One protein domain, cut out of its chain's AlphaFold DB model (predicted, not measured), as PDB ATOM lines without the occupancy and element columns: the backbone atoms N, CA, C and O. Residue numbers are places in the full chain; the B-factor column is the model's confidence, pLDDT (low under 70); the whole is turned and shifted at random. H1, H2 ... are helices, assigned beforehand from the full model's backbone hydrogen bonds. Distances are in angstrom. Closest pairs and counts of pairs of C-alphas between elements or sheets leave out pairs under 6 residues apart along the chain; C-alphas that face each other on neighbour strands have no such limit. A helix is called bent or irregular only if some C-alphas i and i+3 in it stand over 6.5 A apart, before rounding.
ATOM      1  N   LEU A  26     -54.956  10.122  45.666       75.31
ATOM      2  CA  LEU A  26     -53.810  10.227  46.568       75.31
ATOM      3  C   LEU A  26     -53.002   8.925  46.728       75.31
ATOM      4  O   LEU A  26     -51.779   8.968  46.854       75.31
ATOM      5  N   ASP A  27     -53.668   7.766  46.717       84.06
ATOM      6  CA  ASP A  27     -52.984   6.470  46.780       84.06
ATOM      7  C   ASP A  27     -52.258   6.150  45.489       84.06
ATOM      8  O   ASP A  27     -51.153   5.615  45.526       84.06
ATOM      9  N   LEU A  28     -52.893   6.471  44.360       84.62
ATOM     10  CA  LEU A  28     -52.308   6.274  43.046       84.62
ATOM     11  C   LEU A  28     -51.032   7.107  42.922       84.62
ATOM     12  O   LEU A  28     -49.999   6.574  42.533       84.62
ATOM     13  N   ILE A  29     -51.080   8.374  43.342       82.62
ATOM     14  CA  ILE A  29     -49.913   9.261  43.340       82.62
ATOM     15  C   ILE A  29     -48.793   8.680  44.214       82.62
ATOM     16  O   ILE A  29     -47.654   8.581  43.766       82.62
ATOM     17  N   ALA A  30     -49.103   8.233  45.434       84.69
ATOM     18  CA  ALA A  30     -48.093   7.666  46.325       84.69
ATOM     19  C   ALA A  30     -47.444   6.385  45.765       84.69
ATOM     20  O   ALA A  30     -46.237   6.196  45.919       84.69
ATOM     21  N   VAL A  31     -48.223   5.525  45.099       87.56
ATOM     22  CA  VAL A  31     -47.713   4.320  44.426       87.56
ATOM     23  C   VAL A  31     -46.841   4.689  43.224       87.56
ATOM     24  O   VAL A  31     -45.772   4.109  43.070       87.56
ATOM     25  N   LEU A  32     -47.241   5.674  42.415       86.25
ATOM     26  CA  LEU A  32     -46.451   6.147  41.273       86.25
ATOM     27  C   LEU A  32     -45.102   6.735  41.708       86.25
ATOM     28  O   LEU A  32     -44.077   6.362  41.141       86.25
ATOM     29  N   CYS A  33     -45.072   7.578  42.747       86.75
ATOM     30  CA  CYS A  33     -43.816   8.095  43.305       86.75
ATOM     31  C   CYS A  33     -42.920   6.960  43.821       86.75
ATOM     32  O   CYS A  33     -41.720   6.950  43.569       86.75
ATOM     33  N   CYS A  34     -43.507   5.975  44.506       89.94
ATOM     34  CA  CYS A  34     -42.786   4.805  45.002       89.94
ATOM     35  C   CYS A  34     -42.149   4.000  43.854       89.94
ATOM     36  O   CYS A  34     -40.957   3.698  43.897       89.94
ATOM     37  N   LEU A  35     -42.924   3.708  42.804       88.31
ATOM     38  CA  LEU A  35     -42.450   3.001  41.612       88.31
ATOM     39  C   LEU A  35     -41.324   3.763  40.910       88.31
ATOM     40  O   LEU A  35     -40.317   3.155  40.562       88.31
ATOM     41  N   TYR A  36     -41.463   5.080  40.754       87.56
ATOM     42  CA  TYR A  36     -40.429   5.924  40.161       87.56
ATOM     43  C   TYR A  36     -39.119   5.884  40.953       87.56
ATOM     44  O   TYR A  36     -38.067   5.627  40.374       87.56
ATOM     45  N   CYS A  37     -39.171   6.061  42.278       89.75
ATOM     46  CA  CYS A  37     -37.972   6.009  43.117       89.75
ATOM     47  C   CYS A  37     -37.256   4.653  43.019       89.75
ATOM     48  O   CYS A  37     -36.031   4.613  42.928       89.75
ATOM     49  N   PHE A  38     -37.999   3.542  43.006       89.69
ATOM     50  CA  PHE A  38     -37.389   2.221  42.850       89.69
ATOM     51  C   PHE A  38     -36.848   1.988  41.438       89.69
ATOM     52  O   PHE A  38     -35.756   1.443  41.305       89.69
ATOM     53  N   LEU A  39     -37.546   2.440  40.394       86.38
ATOM     54  CA  LEU A  39     -37.071   2.341  39.012       86.38
ATOM     55  C   LEU A  39     -35.763   3.118  38.814       86.38
ATOM     56  O   LEU A  39     -34.800   2.560  38.290       86.38
ATOM     57  N   MET A  40     -35.687   4.351  39.321       85.38
ATOM     58  CA  MET A  40     -34.453   5.144  39.312       85.38
ATOM     59  C   MET A  40     -33.344   4.466  40.121       85.38
ATOM     60  O   MET A  40     -32.213   4.369  39.653       85.38
ATOM     61  N   CYS A  41     -33.654   3.914  41.297       89.38
ATOM     62  CA  CYS A  41     -32.685   3.147  42.079       89.38
ATOM     63  C   CYS A  41     -32.096   1.970  41.281       89.38
ATOM     64  O   CYS A  41     -30.877   1.807  41.252       89.38
ATOM     65  N   PHE A  42     -32.932   1.161  40.623       86.81
ATOM     66  CA  PHE A  42     -32.467   0.025  39.820       86.81
ATOM     67  C   PHE A  42     -31.648   0.467  38.610       86.81
ATOM     68  O   PHE A  42     -30.617  -0.139  38.326       86.81
ATOM     69  N   MET A  43     -32.062   1.536  37.930       81.94
ATOM     70  CA  MET A  43     -31.335   2.074  36.782       81.94
ATOM     71  C   MET A  43     -29.937   2.571  37.186       81.94
ATOM     72  O   MET A  43     -28.944   2.192  36.568       81.94
ATOM     73  N   HIS A  44     -29.833   3.351  38.267       82.75
ATOM     74  CA  HIS A  44     -28.553   3.850  38.782       82.75
ATOM     75  C   HIS A  44     -27.651   2.733  39.322       82.75
ATOM     76  O   HIS A  44     -26.433   2.779  39.144       82.75
ATOM     77  N   LEU A  45     -28.236   1.689  39.917       86.38
ATOM     78  CA  LEU A  45     -27.492   0.497  40.313       86.38
ATOM     79  C   LEU A  45     -26.994  -0.288  39.090       86.38
ATOM     80  O   LEU A  45     -25.849  -0.727  39.078       86.38
ATOM     81  N   GLY A  46     -27.802  -0.410  38.033       78.81
ATOM     82  CA  GLY A  46     -27.396  -1.041  36.775       78.81
ATOM     83  C   GLY A  46     -26.226  -0.315  36.106       78.81
ATOM     84  O   GLY A  46     -25.282  -0.955  35.649       78.81
ATOM     85  N   LEU A  47     -26.222   1.020  36.140       76.62
ATOM     86  CA  LEU A  47     -25.108   1.840  35.647       76.62
ATOM     87  C   LEU A  47     -23.806   1.622  36.439       76.62
ATOM     88  O   LEU A  47     -22.724   1.747  35.869       76.62
ATOM     89  N   SER A  48     -23.891   1.251  37.725       77.25
ATOM     90  CA  SER A  48     -22.711   0.947  38.554       77.25
ATOM     91  C   SER A  48     -21.975  -0.330  38.131       77.25
ATOM     92  O   SER A  48     -20.788  -0.474  38.408       77.25
ATOM     93  N   ILE A  49     -22.651  -1.234  37.414       79.75
ATOM     94  CA  ILE A  49     -22.081  -2.507  36.955       79.75
ATOM     95  C   ILE A  49     -21.131  -2.286  35.763       79.75
ATOM     96  O   ILE A  49     -20.239  -3.099  35.528       79.75
ATOM     97  N   PHE A  50     -21.278  -1.174  35.031       73.94
ATOM     98  CA  PHE A  50     -20.479  -0.858  33.846       73.94
ATOM     99  C   PHE A  50     -19.394   0.192  34.164       73.94
ATOM    100  O   PHE A  50     -19.644   1.398  34.065       73.94
ATOM    101  N   PRO A  51     -18.151  -0.224  34.478       64.25
ATOM    102  CA  PRO A  51     -17.087   0.679  34.941       64.25
ATOM    103  C   PRO A  51     -16.652   1.722  33.897       64.25
ATOM    104  O   PRO A  51     -16.140   2.785  34.249       64.25
ATOM    105  N   TYR A  52     -16.883   1.461  32.605       62.41
ATOM    106  CA  TYR A  52     -16.623   2.422  31.528       62.41
ATOM    107  C   TYR A  52     -17.586   3.618  31.555       62.41
ATOM    108  O   TYR A  52     -17.170   4.743  31.285       62.41
ATOM    109  N   MET A  53     -18.846   3.402  31.949       59.59
ATOM    110  CA  MET A  53     -19.856   4.463  32.031       59.59
ATOM    111  C   MET A  53     -19.614   5.376  33.244       59.59
ATOM    112  O   MET A  53     -19.815   6.584  33.155       59.59
ATOM    113  N   GLN A  54     -19.083   4.841  34.349       61.44
ATOM    114  CA  GLN A  54     -18.735   5.630  35.541       61.44
ATOM    115  C   GLN A  54     -17.659   6.693  35.269       61.44
ATOM    116  O   GLN A  54     -17.728   7.792  35.809       61.44
ATOM    117  N   ARG A  55     -16.675   6.399  34.406       60.72
ATOM    118  CA  ARG A  55     -15.605   7.354  34.057       60.72
ATOM    119  C   ARG A  55     -16.033   8.420  33.050       60.72
ATOM    120  O   ARG A  55     -15.396   9.465  32.987       60.72
ATOM    121  N   PHE A  56     -17.071   8.157  32.259       56.88
ATOM    122  CA  PHE A  56     -17.497   9.036  31.169       56.88
ATOM    123  C   PHE A  56     -18.571  10.056  31.598       56.88
ATOM    124  O   PHE A  56     -18.701  11.098  30.962       56.88
ATOM    125  N   PHE A  57     -19.328   9.785  32.674       57.38
ATOM    126  CA  PHE A  57     -20.580  10.499  32.965       57.38
ATOM    127  C   PHE A  57     -20.671  11.286  34.295       57.38
ATOM    128  O   PHE A  57     -21.731  11.836  34.579       57.38
ATOM    129  N   GLY A  58     -19.596  11.469  35.070       60.28
ATOM    130  CA  GLY A  58     -19.541  12.600  36.017       60.28
ATOM    131  C   GLY A  58     -19.044  12.328  37.436       60.28
ATOM    132  O   GLY A  58     -18.537  11.263  37.766       60.28
ATOM    133  N   PHE A  59     -19.153  13.377  38.257       62.12
ATOM    134  CA  PHE A  59     -18.504  13.543  39.566       62.12
ATOM    135  C   PHE A  59     -19.134  12.734  40.713       62.12
ATOM    136  O   PHE A  59     -18.534  12.651  41.784       62.12
ATOM    137  N   ILE A  60     -20.343  12.186  40.535       70.81
ATOM    138  CA  ILE A  60     -21.084  11.481  41.591       70.81
ATOM    139  C   ILE A  60     -21.149   9.990  41.285       70.81
ATOM    140  O   ILE A  60     -21.547   9.583  40.197       70.81
ATOM    141  N   ASP A  61     -20.809   9.180  42.286       81.38
ATOM    142  CA  ASP A  61     -20.912   7.726  42.216       81.38
ATOM    143  C   ASP A  61     -22.385   7.287  42.026       81.38
ATOM    144  O   ASP A  61     -23.240   7.621  42.863       81.38
ATOM    145  N   PRO A  62     -22.709   6.514  40.967       81.69
ATOM    146  CA  PRO A  62     -24.043   5.962  40.752       81.69
ATOM    147  C   PRO A  62     -24.598   5.192  41.958       81.69
ATOM    148  O   PRO A  62     -25.806   5.234  42.204       81.69
ATOM    149  N   ILE A  63     -23.738   4.564  42.768       85.00
ATOM    150  CA  ILE A  63     -24.147   3.868  43.995       85.00
ATOM    151  C   ILE A  63     -24.767   4.857  44.989       85.00
ATOM    152  O   ILE A  63     -25.836   4.591  45.543       85.00
ATOM    153  N   VAL A  64     -24.156   6.032  45.171       85.88
ATOM    154  CA  VAL A  64     -24.677   7.081  46.057       85.88
ATOM    155  C   VAL A  64     -26.044   7.549  45.565       85.88
ATOM    156  O   VAL A  64     -26.997   7.572  46.345       85.88
ATOM    157  N   THR A  65     -26.193   7.826  44.268       87.31
ATOM    158  CA  THR A  65     -27.496   8.227  43.705       87.31
ATOM    159  C   THR A  65     -28.570   7.143  43.871       87.31
ATOM    160  O   THR A  65     -29.694   7.456  44.269       87.31
ATOM    161  N   ALA A  66     -28.222   5.864  43.684       88.75
ATOM    162  CA  ALA A  66     -29.132   4.744  43.910       88.75
ATOM    163  C   ALA A  66     -29.574   4.655  45.380       88.75
ATOM    164  O   ALA A  66     -30.762   4.490  45.656       88.75
ATOM    165  N   THR A  67     -28.653   4.834  46.336       90.12
ATOM    166  CA  THR A  67     -28.997   4.807  47.770       90.12
ATOM    167  C   THR A  67     -29.969   5.921  48.162       90.12
ATOM    168  O   THR A  67     -30.918   5.673  48.908       90.12
ATOM    169  N   VAL A  68     -29.794   7.128  47.616       90.56
ATOM    170  CA  VAL A  68     -30.684   8.267  47.883       90.56
ATOM    171  C   VAL A  68     -32.089   7.991  47.342       90.56
ATOM    172  O   VAL A  68     -33.078   8.202  48.052       90.56
ATOM    173  N   PHE A  69     -32.200   7.447  46.127       90.56
ATOM    174  CA  PHE A  69     -33.492   7.045  45.569       90.56
ATOM    175  C   PHE A  69     -34.142   5.888  46.331       90.56
ATOM    176  O   PHE A  69     -35.354   5.919  46.545       90.56
ATOM    177  N   ALA A  70     -33.362   4.917  46.815       92.75
ATOM    178  CA  ALA A  70     -33.869   3.850  47.676       92.75
ATOM    179  C   ALA A  70     -34.450   4.412  48.984       92.75
ATOM    180  O   ALA A  70     -35.576   4.077  49.358       92.75
ATOM    181  N   MET A  71     -33.735   5.324  49.655       92.88
ATOM    182  CA  MET A  71     -34.242   6.001  50.854       92.88
ATOM    183  C   MET A  71     -35.543   6.755  50.555       92.88
ATOM    184  O   MET A  71     -36.529   6.596  51.277       92.88
ATOM    185  N   CYS A  72     -35.592   7.503  49.452       90.62
ATOM    186  CA  CYS A  72     -36.797   8.213  49.026       90.62
ATOM    187  C   CYS A  72     -37.977   7.252  48.768       90.62
ATOM    188  O   CYS A  72     -39.070   7.444  49.306       90.62
ATOM    189  N   GLY A  73     -37.747   6.147  48.049       89.94
ATOM    190  CA  GLY A  73     -38.757   5.119  47.783       89.94
ATOM    191  C   GLY A  73     -39.314   4.488  49.060       89.94
ATOM    192  O   GLY A  73     -40.531   4.358  49.216       89.94
ATOM    193  N   THR A  74     -38.453   4.183  50.037       90.25
ATOM    194  CA  THR A  74     -38.899   3.652  51.339       90.25
ATOM    195  C   THR A  74     -39.746   4.652  52.134       90.25
ATOM    196  O   THR A  74     -40.714   4.248  52.786       90.25
ATOM    197  N   LEU A  75     -39.451   5.955  52.047       88.00
ATOM    198  CA  LEU A  75     -40.264   7.005  52.668       88.00
ATOM    199  C   LEU A  75     -41.667   7.066  52.055       88.00
ATOM    200  O   LEU A  75     -42.656   7.072  52.794       88.00
ATOM    201  N   HIS A  76     -41.776   7.040  50.724       88.56
ATOM    202  CA  HIS A  76     -43.070   7.007  50.036       88.56
ATOM    203  C   HIS A  76     -43.857   5.729  50.346       88.56
ATOM    204  O   HIS A  76     -45.055   5.807  50.630       88.56
ATOM    205  N   LEU A  77     -43.193   4.569  50.397       90.19
ATOM    206  CA  LEU A  77     -43.815   3.297  50.771       90.19
ATOM    207  C   LEU A  77     -44.372   3.332  52.204       90.19
ATOM    208  O   LEU A  77     -45.522   2.952  52.441       90.19
ATOM    209  N   ARG A  78     -43.592   3.855  53.160       84.31
ATOM    210  CA  ARG A  78     -44.027   4.048  54.553       84.31
ATOM    211  C   ARG A  78     -45.197   5.030  54.643       84.31
ATOM    212  O   ARG A  78     -46.156   4.783  55.380       84.31
ATOM    213  N   GLY A  79     -45.138   6.127  53.891       74.06
ATOM    214  CA  GLY A  79     -46.205   7.123  53.807       74.06
ATOM    215  C   GLY A  79     -47.510   6.544  53.264       74.06
ATOM    216  O   GLY A  79     -48.573   6.766  53.845       74.06
ATOM    217  N   TRP A  80     -47.435   5.758  52.191       85.56
ATOM    218  CA  TRP A  80     -48.582   5.068  51.602       85.56
ATOM    219  C   TRP A  80     -49.204   4.055  52.565       85.56
ATOM    220  O   TRP A  80     -50.419   4.063  52.784       85.56
ATOM    221  N   TRP A  81     -48.370   3.241  53.221       83.12
ATOM    222  CA  TRP A  81     -48.827   2.290  54.234       83.12
ATOM    223  C   TRP A  81     -49.606   2.988  55.353       83.12
ATOM    224  O   TRP A  81     -50.705   2.561  55.716       83.12
ATOM    225  N   ARG A  82     -49.082   4.115  55.850       74.81
ATOM    226  CA  ARG A  82     -49.745   4.944  56.863       74.81
ATOM    227  C   ARG A  82     -51.109   5.458  56.393       74.81
ATOM    228  O   ARG A  82     -52.073   5.381  57.145       74.81
ATOM    229  N   MET A  83     -51.231   5.949  55.161       73.62
ATOM    230  CA  MET A  83     -52.523   6.426  54.641       73.62
ATOM    231  C   MET A  83     -53.556   5.298  54.512       73.62
ATOM    232  O   MET A  83     -54.755   5.500  54.705       73.62
ATOM    233  N   ARG A  84     -53.116   4.078  54.187       76.88
ATOM    234  CA  ARG A  84     -53.996   2.905  54.086       76.88
ATOM    235  C   ARG A  84     -54.505   2.452  55.454       76.88
ATOM    236  O   ARG A  84     -55.704   2.200  55.606       76.88
ATOM    237  N   THR A  85     -53.631   2.390  56.458       67.69
ATOM    238  CA  THR A  85     -54.035   2.054  57.833       67.69
ATOM    239  C   THR A  85     -54.993   3.106  58.392       67.69
ATOM    240  O   THR A  85     -56.055   2.750  58.908       67.69
ATOM    241  N   MET A  86     -54.701   4.389  58.163       58.78
ATOM    242  CA  MET A  86     -55.543   5.525  58.553       58.78
ATOM    243  C   MET A  86     -56.875   5.619  57.799       58.78
ATOM    244  O   MET A  86     -57.719   6.397  58.193       58.78
ATOM    245  N   ARG A  87     -57.131   4.854  56.735       66.94
ATOM    246  CA  ARG A  87     -58.475   4.794  56.113       66.94
ATOM    247  C   ARG A  87     -59.250   3.562  56.511       66.94
ATOM    248  O   ARG A  87     -60.441   3.646  56.797       66.94
ATOM    249  N   SER A  88     -58.561   2.422  56.572       60.84
ATOM    250  CA  SER A  88     -59.128   1.167  57.075       60.84
ATOM    251  C   SER A  88     -59.749   1.379  58.443       60.84
ATOM    252  O   SER A  88     -60.873   0.957  58.713       60.84
ATOM    253  N   VAL A  89     -59.028   2.098  59.297       53.94
ATOM    254  CA  VAL A  89     -59.507   2.343  60.635       53.94
ATOM    255  C   VAL A  89     -60.737   3.320  60.492       53.94
ATOM    256  O   VAL A  89     -61.726   3.079  61.184       53.94
ATOM    257  N   VAL A  90     -60.748   4.372  59.628       53.19
ATOM    258  CA  VAL A  90     -61.788   5.454  59.614       53.19
ATOM    259  C   VAL A  90     -63.122   4.827  59.286       53.19
ATOM    260  O   VAL A  90     -64.136   5.075  59.940       53.19
ATOM    261  N   ASN A  91     -63.089   3.954  58.289       58.00
ATOM    262  CA  ASN A  91     -64.249   3.247  57.783       58.00
ATOM    263  C   ASN A  91     -64.836   2.312  58.830       58.00
ATOM    264  O   ASN A  91     -66.056   2.200  58.929       58.00
ATOM    265  N   ARG A  92     -63.986   1.691  59.658       53.34
ATOM    266  CA  ARG A  92     -64.459   0.923  60.813       53.34
ATOM    267  C   ARG A  92     -65.195   1.846  61.779       53.34
ATOM    268  O   ARG A  92     -66.338   1.563  62.107       53.34
ATOM    269  N   THR A  93     -64.613   2.975  62.183       46.00
ATOM    270  CA  THR A  93     -65.288   3.878  63.135       46.00
ATOM    271  C   THR A  93     -66.545   4.547  62.606       46.00
ATOM    272  O   THR A  93     -67.489   4.719  63.367       46.00
ATOM    273  N   SER A  94     -66.598   4.889  61.320       49.41
ATOM    274  CA  SER A  94     -67.802   5.452  60.704       49.41
ATOM    275  C   SER A  94     -68.941   4.433  60.679       49.41
ATOM    276  O   SER A  94     -70.059   4.756  61.071       49.41
ATOM    277  N   LYS A  95     -68.643   3.169  60.348       49.81
ATOM    278  CA  LYS A  95     -69.618   2.076  60.432       49.81
ATOM    279  C   LYS A  95     -70.152   1.901  61.860       49.81
ATOM    280  O   LYS A  95     -71.352   1.774  62.061       49.81
ATOM    281  N   HIS A  96     -69.275   1.989  62.858       45.12
ATOM    282  CA  HIS A  96     -69.679   1.899  64.260       45.12
ATOM    283  C   HIS A  96     -70.479   3.114  64.765       45.12
ATOM    284  O   HIS A  96     -71.306   2.938  65.655       45.12
ATOM    285  N   LEU A  97     -70.277   4.322  64.211       42.47
ATOM    286  CA  LEU A  97     -71.087   5.524  64.520       42.47
ATOM    287  C   LEU A  97     -72.546   5.283  64.130       42.47
ATOM    288  O   LEU A  97     -73.456   5.524  64.924       42.47
ATOM    289  N   GLN A  98     -72.743   4.776  62.914       45.34
ATOM    290  CA  GLN A  98     -74.059   4.543  62.321       45.34
ATOM    291  C   GLN A  98     -74.856   3.482  63.091       45.34
ATOM    292  O   GLN A  98     -76.057   3.643  63.295       45.34
ATOM    293  N   ASP A  99     -74.178   2.458  63.615       40.81
ATOM    294  CA  ASP A  99     -74.805   1.404  64.419       40.81
ATOM    295  C   ASP A  99     -75.287   1.902  65.806       40.81
ATOM    296  O   ASP A  99     -76.181   1.304  66.407       40.81
ATOM    297  N   ILE A 100     -74.729   3.006  66.328       36.19
ATOM    298  CA  ILE A 100     -75.054   3.560  67.662       36.19
ATOM    299  C   ILE A 100     -76.101   4.680  67.599       36.19
ATOM    300  O   ILE A 100     -76.828   4.896  68.575       36.19
ATOM    301  N   ALA A 101     -76.235   5.362  66.460       34.66
ATOM    302  CA  ALA A 101     -77.224   6.420  66.244       34.66
ATOM    303  C   ALA A 101     -78.668   6.054  66.683       34.66
ATOM    304  O   ALA A 101     -79.285   6.863  67.384       34.66
ATOM    305  N   PRO A 102     -79.213   4.848  66.404       32.25
ATOM    306  CA  PRO A 102     -80.577   4.511  66.825       32.25
ATOM    307  C   PRO A 102     -80.753   4.316  68.345       32.25
ATOM    308  O   PRO A 102     -81.869   4.465  68.846       32.25
ATOM    309  N   LEU A 103     -79.679   4.062  69.107       30.38
ATOM    310  CA  LEU A 103     -79.717   3.899  70.574       30.38
ATOM    311  C   LEU A 103     -79.810   5.242  71.328       30.38
ATOM    312  O   LEU A 103     -80.329   5.305  72.444       30.38
ATOM    313  N   LEU A 104     -79.340   6.332  70.715       29.67
ATOM    314  CA  LEU A 104     -79.448   7.699  71.246       29.67
ATOM    315  C   LEU A 104     -80.874   8.256  71.134       29.67
ATOM    316  O   LEU A 104     -81.314   9.033  71.986       29.67
ATOM    317  N   GLY A 211     -61.520  29.311  57.245       33.84
ATOM    318  CA  GLY A 211     -62.176  28.590  56.143       33.84
ATOM    319  C   GLY A 211     -61.799  29.057  54.728       33.84
ATOM    320  O   GLY A 211     -61.609  28.226  53.846       33.84
ATOM    321  N   LEU A 212     -61.621  30.363  54.503       31.23
ATOM    322  CA  LEU A 212     -61.326  30.904  53.162       31.23
ATOM    323  C   LEU A 212     -59.871  30.669  52.725       31.23
ATOM    324  O   LEU A 212     -59.610  30.332  51.572       31.23
ATOM    325  N   VAL A 213     -58.925  30.758  53.662       34.78
ATOM    326  CA  VAL A 213     -57.498  30.501  53.396       34.78
ATOM    327  C   VAL A 213     -57.242  29.007  53.146       34.78
ATOM    328  O   VAL A 213     -56.371  28.651  52.354       34.78
ATOM    329  N   ARG A 214     -58.018  28.118  53.780       41.78
ATOM    330  CA  ARG A 214     -57.877  26.660  53.648       41.78
ATOM    331  C   ARG A 214     -58.234  26.162  52.244       41.78
ATOM    332  O   ARG A 214     -57.434  25.447  51.657       41.78
ATOM    333  N   VAL A 215     -59.361  26.595  51.677       41.81
ATOM    334  CA  VAL A 215     -59.808  26.149  50.341       41.81
ATOM    335  C   VAL A 215     -58.876  26.649  49.232       41.81
ATOM    336  O   VAL A 215     -58.575  25.913  48.293       41.81
ATOM    337  N   PHE A 216     -58.371  27.882  49.351       43.34
ATOM    338  CA  PHE A 216     -57.404  28.427  48.396       43.34
ATOM    339  C   PHE A 216     -56.058  27.687  48.461       43.34
ATOM    340  O   PHE A 216     -55.512  27.307  47.427       43.34
ATOM    341  N   ARG A 217     -55.559  27.400  49.674       52.75
ATOM    342  CA  ARG A 217     -54.336  26.603  49.867       52.75
ATOM    343  C   ARG A 217     -54.495  25.172  49.370       52.75
ATOM    344  O   ARG A 217     -53.572  24.662  48.755       52.75
ATOM    345  N   GLU A 218     -55.642  24.538  49.595       52.22
ATOM    346  CA  GLU A 218     -55.913  23.179  49.111       52.22
ATOM    347  C   GLU A 218     -55.878  23.116  47.575       52.22
ATOM    348  O   GLU A 218     -55.222  22.237  47.023       52.22
ATOM    349  N   ARG A 219     -56.480  24.086  46.871       56.84
ATOM    350  CA  ARG A 219     -56.420  24.149  45.398       56.84
ATOM    351  C   ARG A 219     -55.014  24.433  44.875       56.84
ATOM    352  O   ARG A 219     -54.572  23.757  43.955       56.84
ATOM    353  N   LEU A 220     -54.302  25.383  45.477       58.78
ATOM    354  CA  LEU A 220     -52.932  25.722  45.081       58.78
ATOM    355  C   LEU A 220     -51.975  24.538  45.289       58.78
ATOM    356  O   LEU A 220     -51.193  24.214  44.402       58.78
ATOM    357  N   VAL A 221     -52.080  23.851  46.430       58.88
ATOM    358  CA  VAL A 221     -51.259  22.673  46.744       58.88
ATOM    359  C   VAL A 221     -51.556  21.522  45.787       58.88
ATOM    360  O   VAL A 221     -50.621  20.884  45.322       58.88
ATOM    361  N   VAL A 222     -52.820  21.269  45.434       62.72
ATOM    362  CA  VAL A 222     -53.168  20.215  44.462       62.72
ATOM    363  C   VAL A 222     -52.640  20.535  43.061       62.72
ATOM    364  O   VAL A 222     -52.128  19.637  42.397       62.72
ATOM    365  N   THR A 223     -52.694  21.794  42.619       66.06
ATOM    366  CA  THR A 223     -52.117  22.199  41.326       66.06
ATOM    367  C   THR A 223     -50.597  22.032  41.302       66.06
ATOM    368  O   THR A 223     -50.065  21.523  40.319       66.06
ATOM    369  N   ILE A 224     -49.907  22.392  42.391       65.19
ATOM    370  CA  ILE A 224     -48.457  22.179  42.530       65.19
ATOM    371  C   ILE A 224     -48.132  20.679  42.503       65.19
ATOM    372  O   ILE A 224     -47.264  20.265  41.746       65.19
ATOM    373  N   ILE A 225     -48.890  19.845  43.229       68.00
ATOM    374  CA  ILE A 225     -48.725  18.380  43.212       68.00
ATOM    375  C   ILE A 225     -48.874  17.819  41.796       68.00
ATOM    376  O   ILE A 225     -48.089  16.967  41.398       68.00
ATOM    377  N   LEU A 226     -49.887  18.254  41.041       72.94
ATOM    378  CA  LEU A 226     -50.110  17.766  39.677       72.94
ATOM    379  C   LEU A 226     -48.964  18.162  38.745       72.94
ATOM    380  O   LEU A 226     -48.514  17.337  37.956       72.94
ATOM    381  N   PHE A 227     -48.476  19.394  38.858       76.19
ATOM    382  CA  PHE A 227     -47.344  19.873  38.074       76.19
ATOM    383  C   PHE A 227     -46.051  19.111  38.410       76.19
ATOM    384  O   PHE A 227     -45.395  18.591  37.507       76.19
ATOM    385  N   ASP A 228     -45.744  18.949  39.699       73.56
ATOM    386  CA  ASP A 228     -44.560  18.226  40.177       73.56
ATOM    387  C   ASP A 228     -44.628  16.725  39.858       73.56
ATOM    388  O   ASP A 228     -43.612  16.107  39.548       73.56
ATOM    389  N   LEU A 229     -45.822  16.126  39.883       79.50
ATOM    390  CA  LEU A 229     -46.035  14.742  39.465       79.50
ATOM    391  C   LEU A 229     -45.778  14.571  37.965       79.50
ATOM    392  O   LEU A 229     -45.153  13.593  37.556       79.50
ATOM    393  N   VAL A 230     -46.251  15.513  37.143       82.00
ATOM    394  CA  VAL A 230     -46.059  15.461  35.691       82.00
ATOM    395  C   VAL A 230     -44.581  15.591  35.338       82.00
ATOM    396  O   VAL A 230     -44.059  14.746  34.612       82.00
ATOM    397  N   LEU A 231     -43.897  16.600  35.884       77.19
ATOM    398  CA  LEU A 231     -42.488  16.848  35.583       77.19
ATOM    399  C   LEU A 231     -41.548  15.831  36.233       77.19
ATOM    400  O   LEU A 231     -40.613  15.366  35.590       77.19
ATOM    401  N   GLY A 232     -41.786  15.488  37.499       71.31
ATOM    402  CA  GLY A 232     -40.871  14.671  38.292       71.31
ATOM    403  C   GLY A 232     -41.067  13.165  38.144       71.31
ATOM    404  O   GLY A 232     -40.134  12.420  38.423       71.31
ATOM    405  N   VAL A 233     -42.253  12.698  37.733       77.88
ATOM    406  CA  VAL A 233     -42.566  11.259  37.647       77.88
ATOM    407  C   VAL A 233     -43.074  10.864  36.269       77.88
ATOM    408  O   VAL A 233     -42.498   9.976  35.651       77.88
ATOM    409  N   VAL A 234     -44.149  11.489  35.778       82.38
ATOM    410  CA  VAL A 234     -44.854  11.017  34.572       82.38
ATOM    411  C   VAL A 234     -43.988  11.162  33.328       82.38
ATOM    412  O   VAL A 234     -43.880  10.209  32.561       82.38
ATOM    413  N   LEU A 235     -43.362  12.323  33.135       81.94
ATOM    414  CA  LEU A 235     -42.527  12.583  31.969       81.94
ATOM    415  C   LEU A 235     -41.311  11.637  31.934       81.94
ATOM    416  O   LEU A 235     -41.158  10.943  30.927       81.94
ATOM    417  N   PRO A 236     -40.530  11.471  33.022       78.12
ATOM    418  CA  PRO A 236     -39.483  10.457  33.069       78.12
ATOM    419  C   PRO A 236     -39.997   9.034  32.809       78.12
ATOM    420  O   PRO A 236     -39.457   8.335  31.957       78.12
ATOM    421  N   LEU A 237     -41.080   8.597  33.462       80.75
ATOM    422  CA  LEU A 237     -41.606   7.242  33.244       80.75
ATOM    423  C   LEU A 237     -42.043   7.021  31.789       80.75
ATOM    424  O   LEU A 237     -41.787   5.961  31.227       80.75
ATOM    425  N   SER A 238     -42.682   8.021  31.176       83.75
ATOM    426  CA  SER A 238     -43.175   7.939  29.795       83.75
ATOM    427  C   SER A 238     -42.055   7.775  28.768       83.75
ATOM    428  O   SER A 238     -42.272   7.148  27.736       83.75
ATOM    429  N   LEU A 239     -40.859   8.285  29.074       82.81
ATOM    430  CA  LEU A 239     -39.668   8.128  28.244       82.81
ATOM    431  C   LEU A 239     -38.936   6.812  28.544       82.81
ATOM    432  O   LEU A 239     -38.458   6.157  27.623       82.81
ATOM    433  N   ALA A 240     -38.874   6.392  29.813       79.12
ATOM    434  CA  ALA A 240     -38.137   5.195  30.231       79.12
ATOM    435  C   ALA A 240     -38.838   3.892  29.833       79.12
ATOM    436  O   ALA A 240     -38.201   2.949  29.365       79.12
ATOM    437  N   VAL A 241     -40.155   3.817  30.055       83.44
ATOM    438  CA  VAL A 241     -40.921   2.570  29.928       83.44
ATOM    439  C   VAL A 241     -40.857   1.982  28.511       83.44
ATOM    440  O   VAL A 241     -40.601   0.784  28.421       83.44
ATOM    441  N   PRO A 242     -41.016   2.750  27.412       84.19
ATOM    442  CA  PRO A 242     -40.899   2.208  26.056       84.19
ATOM    443  C   PRO A 242     -39.506   1.649  25.743       84.19
ATOM    444  O   PRO A 242     -39.396   0.598  25.116       84.19
ATOM    445  N   VAL A 243     -38.445   2.318  26.211       81.62
ATOM    446  CA  VAL A 243     -37.056   1.869  26.014       81.62
ATOM    447  C   VAL A 243     -36.824   0.541  26.731       81.62
ATOM    448  O   VAL A 243     -36.346  -0.413  26.121       81.62
ATOM    449  N   ILE A 244     -37.227   0.452  28.002       79.44
ATOM    450  CA  ILE A 244     -37.098  -0.771  28.804       79.44
ATOM    451  C   ILE A 244     -37.959  -1.896  28.218       79.44
ATOM    452  O   ILE A 244     -37.497  -3.028  28.106       79.44
ATOM    453  N   TYR A 245     -39.199  -1.600  27.822       85.06
ATOM    454  CA  TYR A 245     -40.118  -2.587  27.258       85.06
ATOM    455  C   TYR A 245     -39.580  -3.201  25.964       85.06
ATOM    456  O   TYR A 245     -39.580  -4.425  25.831       85.06
ATOM    457  N   ASN A 246     -39.090  -2.372  25.039       83.75
ATOM    458  CA  ASN A 246     -38.536  -2.846  23.772       83.75
ATOM    459  C   ASN A 246     -37.264  -3.674  23.990       83.75
ATOM    460  O   ASN A 246     -37.138  -4.745  23.407       83.75
ATOM    461  N   LEU A 247     -36.383  -3.239  24.898       80.12
ATOM    462  CA  LEU A 247     -35.162  -3.970  25.246       80.12
ATOM    463  C   LEU A 247     -35.445  -5.349  25.865       80.12
ATOM    464  O   LEU A 247     -34.734  -6.312  25.594       80.12
ATOM    465  N   VAL A 248     -36.472  -5.450  26.715       82.50
ATOM    466  CA  VAL A 248     -36.865  -6.716  27.356       82.50
ATOM    467  C   VAL A 248     -37.605  -7.636  26.383       82.50
ATOM    468  O   VAL A 248     -37.448  -8.853  26.463       82.50
ATOM    469  N   SER A 249     -38.420  -7.072  25.492       87.25
ATOM    470  CA  SER A 249     -39.250  -7.846  24.560       87.25
ATOM    471  C   SER A 249     -38.447  -8.400  23.385       87.25
ATOM    472  O   SER A 249     -38.717  -9.516  22.947       87.25
ATOM    473  N   ASP A 250     -37.457  -7.652  22.897       85.50
ATOM    474  CA  ASP A 250     -36.548  -8.093  21.844       85.50
ATOM    475  C   ASP A 250     -35.112  -7.616  22.130       85.50
ATOM    476  O   ASP A 250     -34.739  -6.496  21.777       85.50
ATOM    477  N   PRO A 251     -34.267  -8.464  22.739       81.12
ATOM    478  CA  PRO A 251     -32.877  -8.118  23.016       81.12
ATOM    479  C   PRO A 251     -32.033  -7.852  21.759       81.12
ATOM    480  O   PRO A 251     -30.957  -7.267  21.868       81.12
ATOM    481  N   SER A 252     -32.483  -8.273  20.570       80.06
ATOM    482  CA  SER A 252     -31.747  -8.059  19.318       80.06
ATOM    483  C   SER A 252     -31.860  -6.623  18.788       80.06
ATOM    484  O   SER A 252     -31.037  -6.207  17.968       80.06
ATOM    485  N   ILE A 253     -32.794  -5.828  19.333       78.00
ATOM    486  CA  ILE A 253     -33.014  -4.418  18.973       78.00
ATOM    487  C   ILE A 253     -31.821  -3.509  19.306       78.00
ATOM    488  O   ILE A 253     -31.700  -2.420  18.757       78.00
ATOM    489  N   ILE A 254     -30.894  -3.974  20.153       72.94
ATOM    490  CA  ILE A 254     -29.645  -3.272  20.499       72.94
ATOM    491  C   ILE A 254     -28.780  -3.012  19.250       72.94
ATOM    492  O   ILE A 254     -27.972  -2.089  19.236       72.94
ATOM    493  N   HIS A 255     -28.944  -3.807  18.188       77.00
ATOM    494  CA  HIS A 255     -28.212  -3.632  16.932       77.00
ATOM    495  C   HIS A 255     -28.864  -2.631  15.962       77.00
ATOM    496  O   HIS A 255     -28.265  -2.313  14.934       77.00
ATOM    497  N   ASP A 256     -30.064  -2.126  16.268       80.56
ATOM    498  CA  ASP A 256     -30.716  -1.077  15.486       80.56
ATOM    499  C   ASP A 256     -30.158   0.302  15.872       80.56
ATOM    500  O   ASP A 256     -30.369   0.814  16.973       80.56
ATOM    501  N   GLN A 257     -29.461   0.929  14.925       79.31
ATOM    502  CA  GLN A 257     -28.808   2.222  15.109       79.31
ATOM    503  C   GLN A 257     -29.794   3.355  15.447       79.31
ATOM    504  O   GLN A 257     -29.434   4.286  16.167       79.31
ATOM    505  N   ALA A 258     -31.036   3.303  14.950       78.75
ATOM    506  CA  ALA A 258     -32.038   4.328  15.245       78.75
ATOM    507  C   ALA A 258     -32.576   4.193  16.679       78.75
ATOM    508  O   ALA A 258     -32.788   5.196  17.368       78.75
ATOM    509  N   TRP A 259     -32.758   2.952  17.135       79.38
ATOM    510  CA  TRP A 259     -33.168   2.649  18.502       79.38
ATOM    511  C   TRP A 259     -32.067   2.993  19.512       79.38
ATOM    512  O   TRP A 259     -32.361   3.593  20.547       79.38
ATOM    513  N   ASP A 260     -30.805   2.711  19.179       75.94
ATOM    514  CA  ASP A 260     -29.646   2.991  20.032       75.94
ATOM    515  C   ASP A 260     -29.487   4.498  20.317       75.94
ATOM    516  O   ASP A 260     -29.376   4.919  21.470       75.94
ATOM    517  N   VAL A 261     -29.610   5.358  19.297       81.12
ATOM    518  CA  VAL A 261     -29.539   6.824  19.477       81.12
ATOM    519  C   VAL A 261     -30.653   7.344  20.394       81.12
ATOM    520  O   VAL A 261     -30.407   8.193  21.260       81.12
ATOM    521  N   TYR A 262     -31.875   6.829  20.237       80.75
ATOM    522  CA  TYR A 262     -33.003   7.185  21.100       80.75
ATOM    523  C   TYR A 262     -32.788   6.699  22.541       80.75
ATOM    524  O   TYR A 262     -32.923   7.486  23.481       80.75
ATOM    525  N   ALA A 263     -32.392   5.437  22.723       74.69
ATOM    526  CA  ALA A 263     -32.143   4.840  24.031       74.69
ATOM    527  C   ALA A 263     -31.022   5.569  24.791       74.69
ATOM    528  O   ALA A 263     -31.192   5.902  25.966       74.69
ATOM    529  N   ILE A 264     -29.917   5.912  24.120       74.56
ATOM    530  CA  ILE A 264     -28.808   6.680  24.705       74.56
ATOM    531  C   ILE A 264     -29.272   8.075  25.141       74.56
ATOM    532  O   ILE A 264     -28.897   8.540  26.220       74.56
ATOM    533  N   SER A 265     -30.100   8.749  24.337       79.81
ATOM    534  CA  SER A 265     -30.637  10.071  24.681       79.81
ATOM    535  C   SER A 265     -31.523  10.023  25.930       79.81
ATOM    536  O   SER A 265     -31.359  10.848  26.831       79.81
ATOM    537  N   VAL A 266     -32.401   9.018  26.025       78.31
ATOM    538  CA  VAL A 266     -33.274   8.804  27.190       78.31
ATOM    539  C   VAL A 266     -32.458   8.476  28.439       78.31
ATOM    540  O   VAL A 266     -32.666   9.097  29.481       78.31
ATOM    541  N   ILE A 267     -31.489   7.560  28.338       72.62
ATOM    542  CA  ILE A 267     -30.611   7.195  29.460       72.62
ATOM    543  C   ILE A 267     -29.829   8.420  29.939       72.62
ATOM    544  O   ILE A 267     -29.773   8.674  31.138       72.62
ATOM    545  N   LYS A 268     -29.285   9.227  29.019       72.56
ATOM    546  CA  LYS A 268     -28.544  10.449  29.357       72.56
ATOM    547  C   LYS A 268     -29.419  11.496  30.050       72.56
ATOM    548  O   LYS A 268     -28.940  12.163  30.958       72.56
ATOM    549  N   ALA A 269     -30.684  11.632  29.654       73.81
ATOM    550  CA  ALA A 269     -31.623  12.564  30.278       73.81
ATOM    551  C   ALA A 269     -32.030  12.154  31.705       73.81
ATOM    552  O   ALA A 269     -32.430  13.006  32.495       73.81
ATOM    553  N   MET A 270     -31.932  10.867  32.040       73.75
ATOM    554  CA  MET A 270     -32.237  10.350  33.381       73.75
ATOM    555  C   MET A 270     -30.999  10.173  34.254       73.75
ATOM    556  O   MET A 270     -31.117   9.883  35.443       73.75
ATOM    557  N   LEU A 271     -29.809  10.338  33.684       75.38
ATOM    558  CA  LEU A 271     -28.564  10.167  34.404       75.38
ATOM    559  C   LEU A 271     -28.261  11.422  35.227       75.38
ATOM    560  O   LEU A 271     -28.206  12.538  34.719       75.38
ATOM    561  N   ILE A 272     -28.043  11.221  36.522       78.19
ATOM    562  CA  ILE A 272     -27.672  12.280  37.462       78.19
ATOM    563  C   ILE A 272     -26.161  12.448  37.414       78.19
ATOM    564  O   ILE A 272     -25.423  11.613  37.936       78.19
ATOM    565  N   MET A 273     -25.711  13.523  36.773       74.00
ATOM    566  CA  MET A 273     -24.290  13.780  36.529       74.00
ATOM    567  C   MET A 273     -23.684  14.718  37.578       74.00
ATOM    568  O   MET A 273     -22.478  14.678  37.841       74.00
ATOM    569  N   THR A 274     -24.516  15.563  38.192       83.25
ATOM    570  CA  THR A 274     -24.099  16.585  39.155       83.25
ATOM    571  C   THR A 274     -24.935  16.568  40.435       83.25
ATOM    572  O   THR A 274     -26.030  16.008  40.503       83.25
ATOM    573  N   LEU A 275     -24.426  17.232  41.479       82.00
ATOM    574  CA  LEU A 275     -25.162  17.399  42.737       82.00
ATOM    575  C   LEU A 275     -26.438  18.225  42.532       82.00
ATOM    576  O   LEU A 275     -27.439  17.985  43.201       82.00
ATOM    577  N   ALA A 276     -26.407  19.172  41.592       83.38
ATOM    578  CA  ALA A 276     -27.569  19.968  41.227       83.38
ATOM    579  C   ALA A 276     -28.675  19.090  40.626       83.38
ATOM    580  O   ALA A 276     -29.824  19.217  41.042       83.38
ATOM    581  N   ASP A 277     -28.323  18.146  39.749       83.00
ATOM    582  CA  ASP A 277     -29.275  17.188  39.169       83.00
ATOM    583  C   ASP A 277     -29.887  16.293  40.255       83.00
ATOM    584  O   ASP A 277     -31.092  16.036  40.257       83.00
ATOM    585  N   LEU A 278     -29.080  15.873  41.240       84.69
ATOM    586  CA  LEU A 278     -29.552  15.061  42.364       84.69
ATOM    587  C   LEU A 278     -30.545  15.829  43.238       84.69
ATOM    588  O   LEU A 278     -31.603  15.308  43.592       84.69
ATOM    589  N   ILE A 279     -30.227  17.080  43.570       83.38
ATOM    590  CA  ILE A 279     -31.121  17.949  44.339       83.38
ATOM    591  C   ILE A 279     -32.406  18.215  43.545       83.38
ATOM    592  O   ILE A 279     -33.496  18.122  44.115       83.38
ATOM    593  N   ALA A 280     -32.298  18.492  42.245       82.81
ATOM    594  CA  ALA A 280     -33.436  18.735  41.363       82.81
ATOM    595  C   ALA A 280     -34.347  17.503  41.233       82.81
ATOM    596  O   ALA A 280     -35.563  17.659  41.161       82.81
ATOM    597  N   ALA A 281     -33.792  16.289  41.275       81.69
ATOM    598  CA  ALA A 281     -34.563  15.050  41.229       81.69
ATOM    599  C   ALA A 281     -35.229  14.693  42.575       81.69
ATOM    600  O   ALA A 281     -36.357  14.199  42.603       81.69
ATOM    601  N   VAL A 282     -34.557  14.938  43.705       84.25
ATOM    602  CA  VAL A 282     -35.030  14.522  45.042       84.25
ATOM    603  C   VAL A 282     -35.993  15.533  45.669       84.25
ATOM    604  O   VAL A 282     -36.950  15.143  46.344       84.25
ATOM    605  N   THR A 283     -35.774  16.831  45.451       79.94
ATOM    606  CA  THR A 283     -36.569  17.905  46.074       79.94
ATOM    607  C   THR A 283     -38.066  17.800  45.746       79.94
ATOM    608  O   THR A 283     -38.868  17.830  46.688       79.94
ATOM    609  N   PRO A 284     -38.481  17.584  44.479       81.31
ATOM    610  CA  PRO A 284     -39.892  17.390  44.147       81.31
ATOM    611  C   PRO A 284     -40.490  16.148  44.816       81.31
ATOM    612  O   PRO A 284     -41.624  16.195  45.286       81.31
ATOM    613  N   MET A 285     -39.729  15.055  44.949       81.56
ATOM    614  CA  MET A 285     -40.213  13.833  45.612       81.56
ATOM    615  C   MET A 285     -40.491  14.058  47.099       81.56
ATOM    616  O   MET A 285     -41.549  13.684  47.609       81.56
ATOM    617  N   LEU A 286     -39.589  14.746  47.801       78.12
ATOM    618  CA  LEU A 286     -39.798  15.098  49.207       78.12
ATOM    619  C   LEU A 286     -40.995  16.040  49.389       78.12
ATOM    620  O   LEU A 286     -41.790  15.859  50.318       78.12
ATOM    621  N   LEU A 287     -41.160  17.012  48.488       75.62
ATOM    622  CA  LEU A 287     -42.305  17.918  48.502       75.62
ATOM    623  C   LEU A 287     -43.618  17.157  48.259       75.62
ATOM    624  O   LEU A 287     -44.580  17.343  49.011       75.62
ATOM    625  N   LEU A 288     -43.643  16.237  47.290       72.56
ATOM    626  CA  LEU A 288     -44.769  15.335  47.038       72.56
ATOM    627  C   LEU A 288     -45.091  14.495  48.279       72.56
ATOM    628  O   LEU A 288     -46.246  14.428  48.692       72.56
ATOM    629  N   TYR A 289     -44.097  13.918  48.959       76.50
ATOM    630  CA  TYR A 289     -44.333  13.168  50.197       76.50
ATOM    631  C   TYR A 289     -45.030  14.016  51.273       76.50
ATOM    632  O   TYR A 289     -46.070  13.616  51.809       76.50
ATOM    633  N   VAL A 290     -44.485  15.195  51.592       67.56
ATOM    634  CA  VAL A 290     -45.021  16.064  52.655       67.56
ATOM    635  C   VAL A 290     -46.433  16.536  52.313       67.56
ATOM    636  O   VAL A 290     -47.333  16.514  53.158       67.56
ATOM    637  N   THR A 291     -46.645  16.950  51.068       68.31
ATOM    638  CA  THR A 291     -47.935  17.466  50.607       68.31
ATOM    639  C   THR A 291     -49.011  16.380  50.593       68.31
ATOM    640  O   THR A 291     -50.100  16.626  51.117       68.31
ATOM    641  N   LEU A 292     -48.703  15.159  50.135       71.50
ATOM    642  CA  LEU A 292     -49.624  14.015  50.181       71.50
ATOM    643  C   LEU A 292     -50.108  13.729  51.611       71.50
ATOM    644  O   LEU A 292     -51.307  13.570  51.844       71.50
ATOM    645  N   GLN A 293     -49.200  13.724  52.595       68.94
ATOM    646  CA  GLN A 293     -49.563  13.483  53.999       68.94
ATOM    647  C   GLN A 293     -50.462  14.592  54.572       68.94
ATOM    648  O   GLN A 293     -51.401  14.316  55.329       68.94
ATOM    649  N   ASN A 294     -50.209  15.848  54.192       64.38
ATOM    650  CA  ASN A 294     -51.012  16.989  54.627       64.38
ATOM    651  C   ASN A 294     -52.433  16.941  54.045       64.38
ATOM    652  O   ASN A 294     -53.404  17.097  54.790       64.38
ATOM    653  N   VAL A 295     -52.561  16.664  52.744       64.62
ATOM    654  CA  VAL A 295     -53.860  16.545  52.061       64.62
ATOM    655  C   VAL A 295     -54.655  15.358  52.606       64.62
ATOM    656  O   VAL A 295     -55.839  15.497  52.906       64.62
ATOM    657  N   HIS A 296     -54.008  14.210  52.837       65.06
ATOM    658  CA  HIS A 296     -54.660  13.048  53.444       65.06
ATOM    659  C   HIS A 296     -55.306  13.379  54.794       65.06
ATOM    660  O   HIS A 296     -56.465  13.052  55.055       65.06
ATOM    661  N   THR A 297     -54.545  14.066  55.646       57.06
ATOM    662  CA  THR A 297     -54.990  14.465  56.984       57.06
ATOM    663  C   THR A 297     -56.165  15.444  56.900       57.06
ATOM    664  O   THR A 297     -57.123  15.324  57.664       57.06
ATOM    665  N   ALA A 298     -56.141  16.370  55.935       55.69
ATOM    666  CA  ALA A 298     -57.244  17.295  55.679       55.69
ATOM    667  C   ALA A 298     -58.513  16.587  55.161       55.69
ATOM    668  O   ALA A 298     -59.620  16.944  55.574       55.69
ATOM    669  N   ASN A 299     -58.371  15.561  54.315       60.16
ATOM    670  CA  ASN A 299     -59.498  14.783  53.790       60.16
ATOM    671  C   ASN A 299     -60.198  13.967  54.882       60.16
ATOM    672  O   ASN A 299     -61.428  13.918  54.912       60.16
ATOM    673  N   ILE A 300     -59.438  13.377  55.809       55.50
ATOM    674  CA  ILE A 300     -59.997  12.673  56.972       55.50
ATOM    675  C   ILE A 300     -60.806  13.639  57.851       55.50
ATOM    676  O   ILE A 300     -61.937  13.337  58.230       55.50
ATOM    677  N   ASP A 301     -60.262  14.824  58.128       49.31
ATOM    678  CA  ASP A 301     -60.931  15.878  58.902       49.31
ATOM    679  C   ASP A 301     -62.247  16.333  58.234       49.31
ATOM    680  O   ASP A 301     -63.304  16.415  58.869       49.31
ATOM    681  N   SER A 302     -62.222  16.535  56.911       51.84
ATOM    682  CA  SER A 302     -63.409  16.863  56.110       51.84
ATOM    683  C   SER A 302     -64.464  15.750  56.122       51.84
ATOM    684  O   SER A 302     -65.664  16.034  56.187       51.84
ATOM    685  N   PHE A 303     -64.037  14.485  56.069       51.41
ATOM    686  CA  PHE A 303     -64.930  13.330  56.110       51.41
ATOM    687  C   PHE A 303     -65.728  13.297  57.416       51.41
ATOM    688  O   PHE A 303     -66.957  13.232  57.373       51.41
ATOM    689  N   PHE A 304     -65.066  13.435  58.567       47.41
ATOM    690  CA  PHE A 304     -65.763  13.471  59.855       47.41
ATOM    691  C   PHE A 304     -66.678  14.688  59.985       47.41
ATOM    692  O   PHE A 304     -67.805  14.551  60.453       47.41
ATOM    693  N   THR A 305     -66.247  15.854  59.502       42.31
ATOM    694  CA  THR A 305     -67.061  17.081  59.540       42.31
ATOM    695  C   THR A 305     -68.368  16.933  58.748       42.31
ATOM    696  O   THR A 305     -69.430  17.350  59.212       42.31
ATOM    697  N   ARG A 306     -68.317  16.306  57.564       43.94
ATOM    698  CA  ARG A 306     -69.495  16.103  56.702       43.94
ATOM    699  C   ARG A 306     -70.442  15.018  57.212       43.94
ATOM    700  O   ARG A 306     -71.650  15.211  57.173       43.94
ATOM    701  N   HIS A 307     -69.918  13.903  57.715       42.38
ATOM    702  CA  HIS A 307     -70.759  12.764  58.105       42.38
ATOM    703  C   HIS A 307     -71.273  12.867  59.546       42.38
ATOM    704  O   HIS A 307     -72.364  12.391  59.828       42.38
ATOM    705  N   ALA A 308     -70.568  13.557  60.450       36.09
ATOM    706  CA  ALA A 308     -71.082  13.819  61.798       36.09
ATOM    707  C   ALA A 308     -72.175  14.908  61.832       36.09
ATOM    708  O   ALA A 308     -72.930  14.988  62.798       36.09
ATOM    709  N   SER A 309     -72.265  15.761  60.801       27.77
ATOM    710  CA  SER A 309     -73.260  16.840  60.723       27.77
ATOM    711  C   SER A 309     -74.546  16.446  59.984       27.77
ATOM    712  O   SER A 309     -75.613  16.949  60.340       27.77
ATOM    713  N   LEU A 310     -74.483  15.533  59.004       25.42
ATOM    714  CA  LEU A 310     -75.658  15.125  58.219       25.42
ATOM    715  C   LEU A 310     -76.672  14.293  59.023       25.42
ATOM    716  O   LEU A 310     -77.876  14.503  58.880       25.42
ATOM    717  N   ASP A 311     -76.207  13.433  59.933       29.08
ATOM    718  CA  ASP A 311     -77.080  12.612  60.791       29.08
ATOM    719  C   ASP A 311     -77.865  13.446  61.826       29.08
ATOM    720  O   ASP A 311     -78.821  12.968  62.435       29.08
ATOM    721  N   ALA A 312     -77.515  14.726  62.006       27.80
ATOM    722  CA  ALA A 312     -78.278  15.666  62.828       27.80
ATOM    723  C   ALA A 312     -79.401  16.384  62.051       27.80
ATOM    724  O   ALA A 312     -80.262  17.026  62.665       27.80
TER     725      ALA A 312
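This is residues 26 to 104 and 211 to 312 of the 512 residues of an uncharacterized protein of Aphanomyces invadans (UniProt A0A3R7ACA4). The longest helix, H3, runs side by side with H7 and the shorter H1 in a rod-like bundle of three. Bent helix H4 crosses H7 with arm H4a; its arm H4b makes a small head with H5 and H6 toward the end where H2 lies. The printed part has 181 residues with seven named helices, H1 to H7 in order, and no named strand: all helix, loose, radius of gyration of the C-alphas 21.7 A, spans 75 by 35 by 26 A.

H3, residues 62 to 104, measures 63.3 A; it is only just irregular, C-alphas 99 and 102 being 7.0 A apart. H7, residues 275 to 310, measures 52.9 A and ends at C-alpha (-75.658, 15.125, 58.219); it is only just irregular, with 6.51 A between C-alphas 281 and 284. H1, residues 26 to 48, measures 33.4 A from C-alpha (-53.810, 10.227, 46.568). H4, residues 211 to 249, assigned as one helix by its hydrogen bonds, is bent, with C-alphas 232 and 235 6.9 A apart: arms H4a, 211 to 232, and H4b, 235 to 249. H2 is residues 51 to 56, H5 251 to 255, H6 257 to 270.

H3 touches H1, closest C-alphas Cys 41 and Ala 66 at 4.3 A, opposite ways at a shallow tilt of 18 degrees. H3 touches H7, His 76 to Tyr 289 at 6.3 A between closest C-alphas, the same way at 1 degree. H7's residues 281 to 295 touch H4a at a steep tilt of 39 degrees, closest C-alphas Asp 228 and Pro 284, 6.2 A. H4b touches H6, closest C-alphas Val 243 and Ala 263, 6.1 A. Every O i to N i+4 pair is within hydrogen-bond range in H1 and H6; H3 has 35 of 39, H4a 16 of 18, H4b 9 of 11, H7 29 of 32, H2 0 of 2 but 1 of 3 O i to N i+3, H5 0 of 1 but 1 of 2.

C-alphas 104 and 257 are farthest apart, 75.8 A. Residues 105 to 210 are not printed; the gap is 31.0 A. The links printed whole are tight. Confidence is under 70 in 66 residues, among them 85 to 104 and 211 to 225.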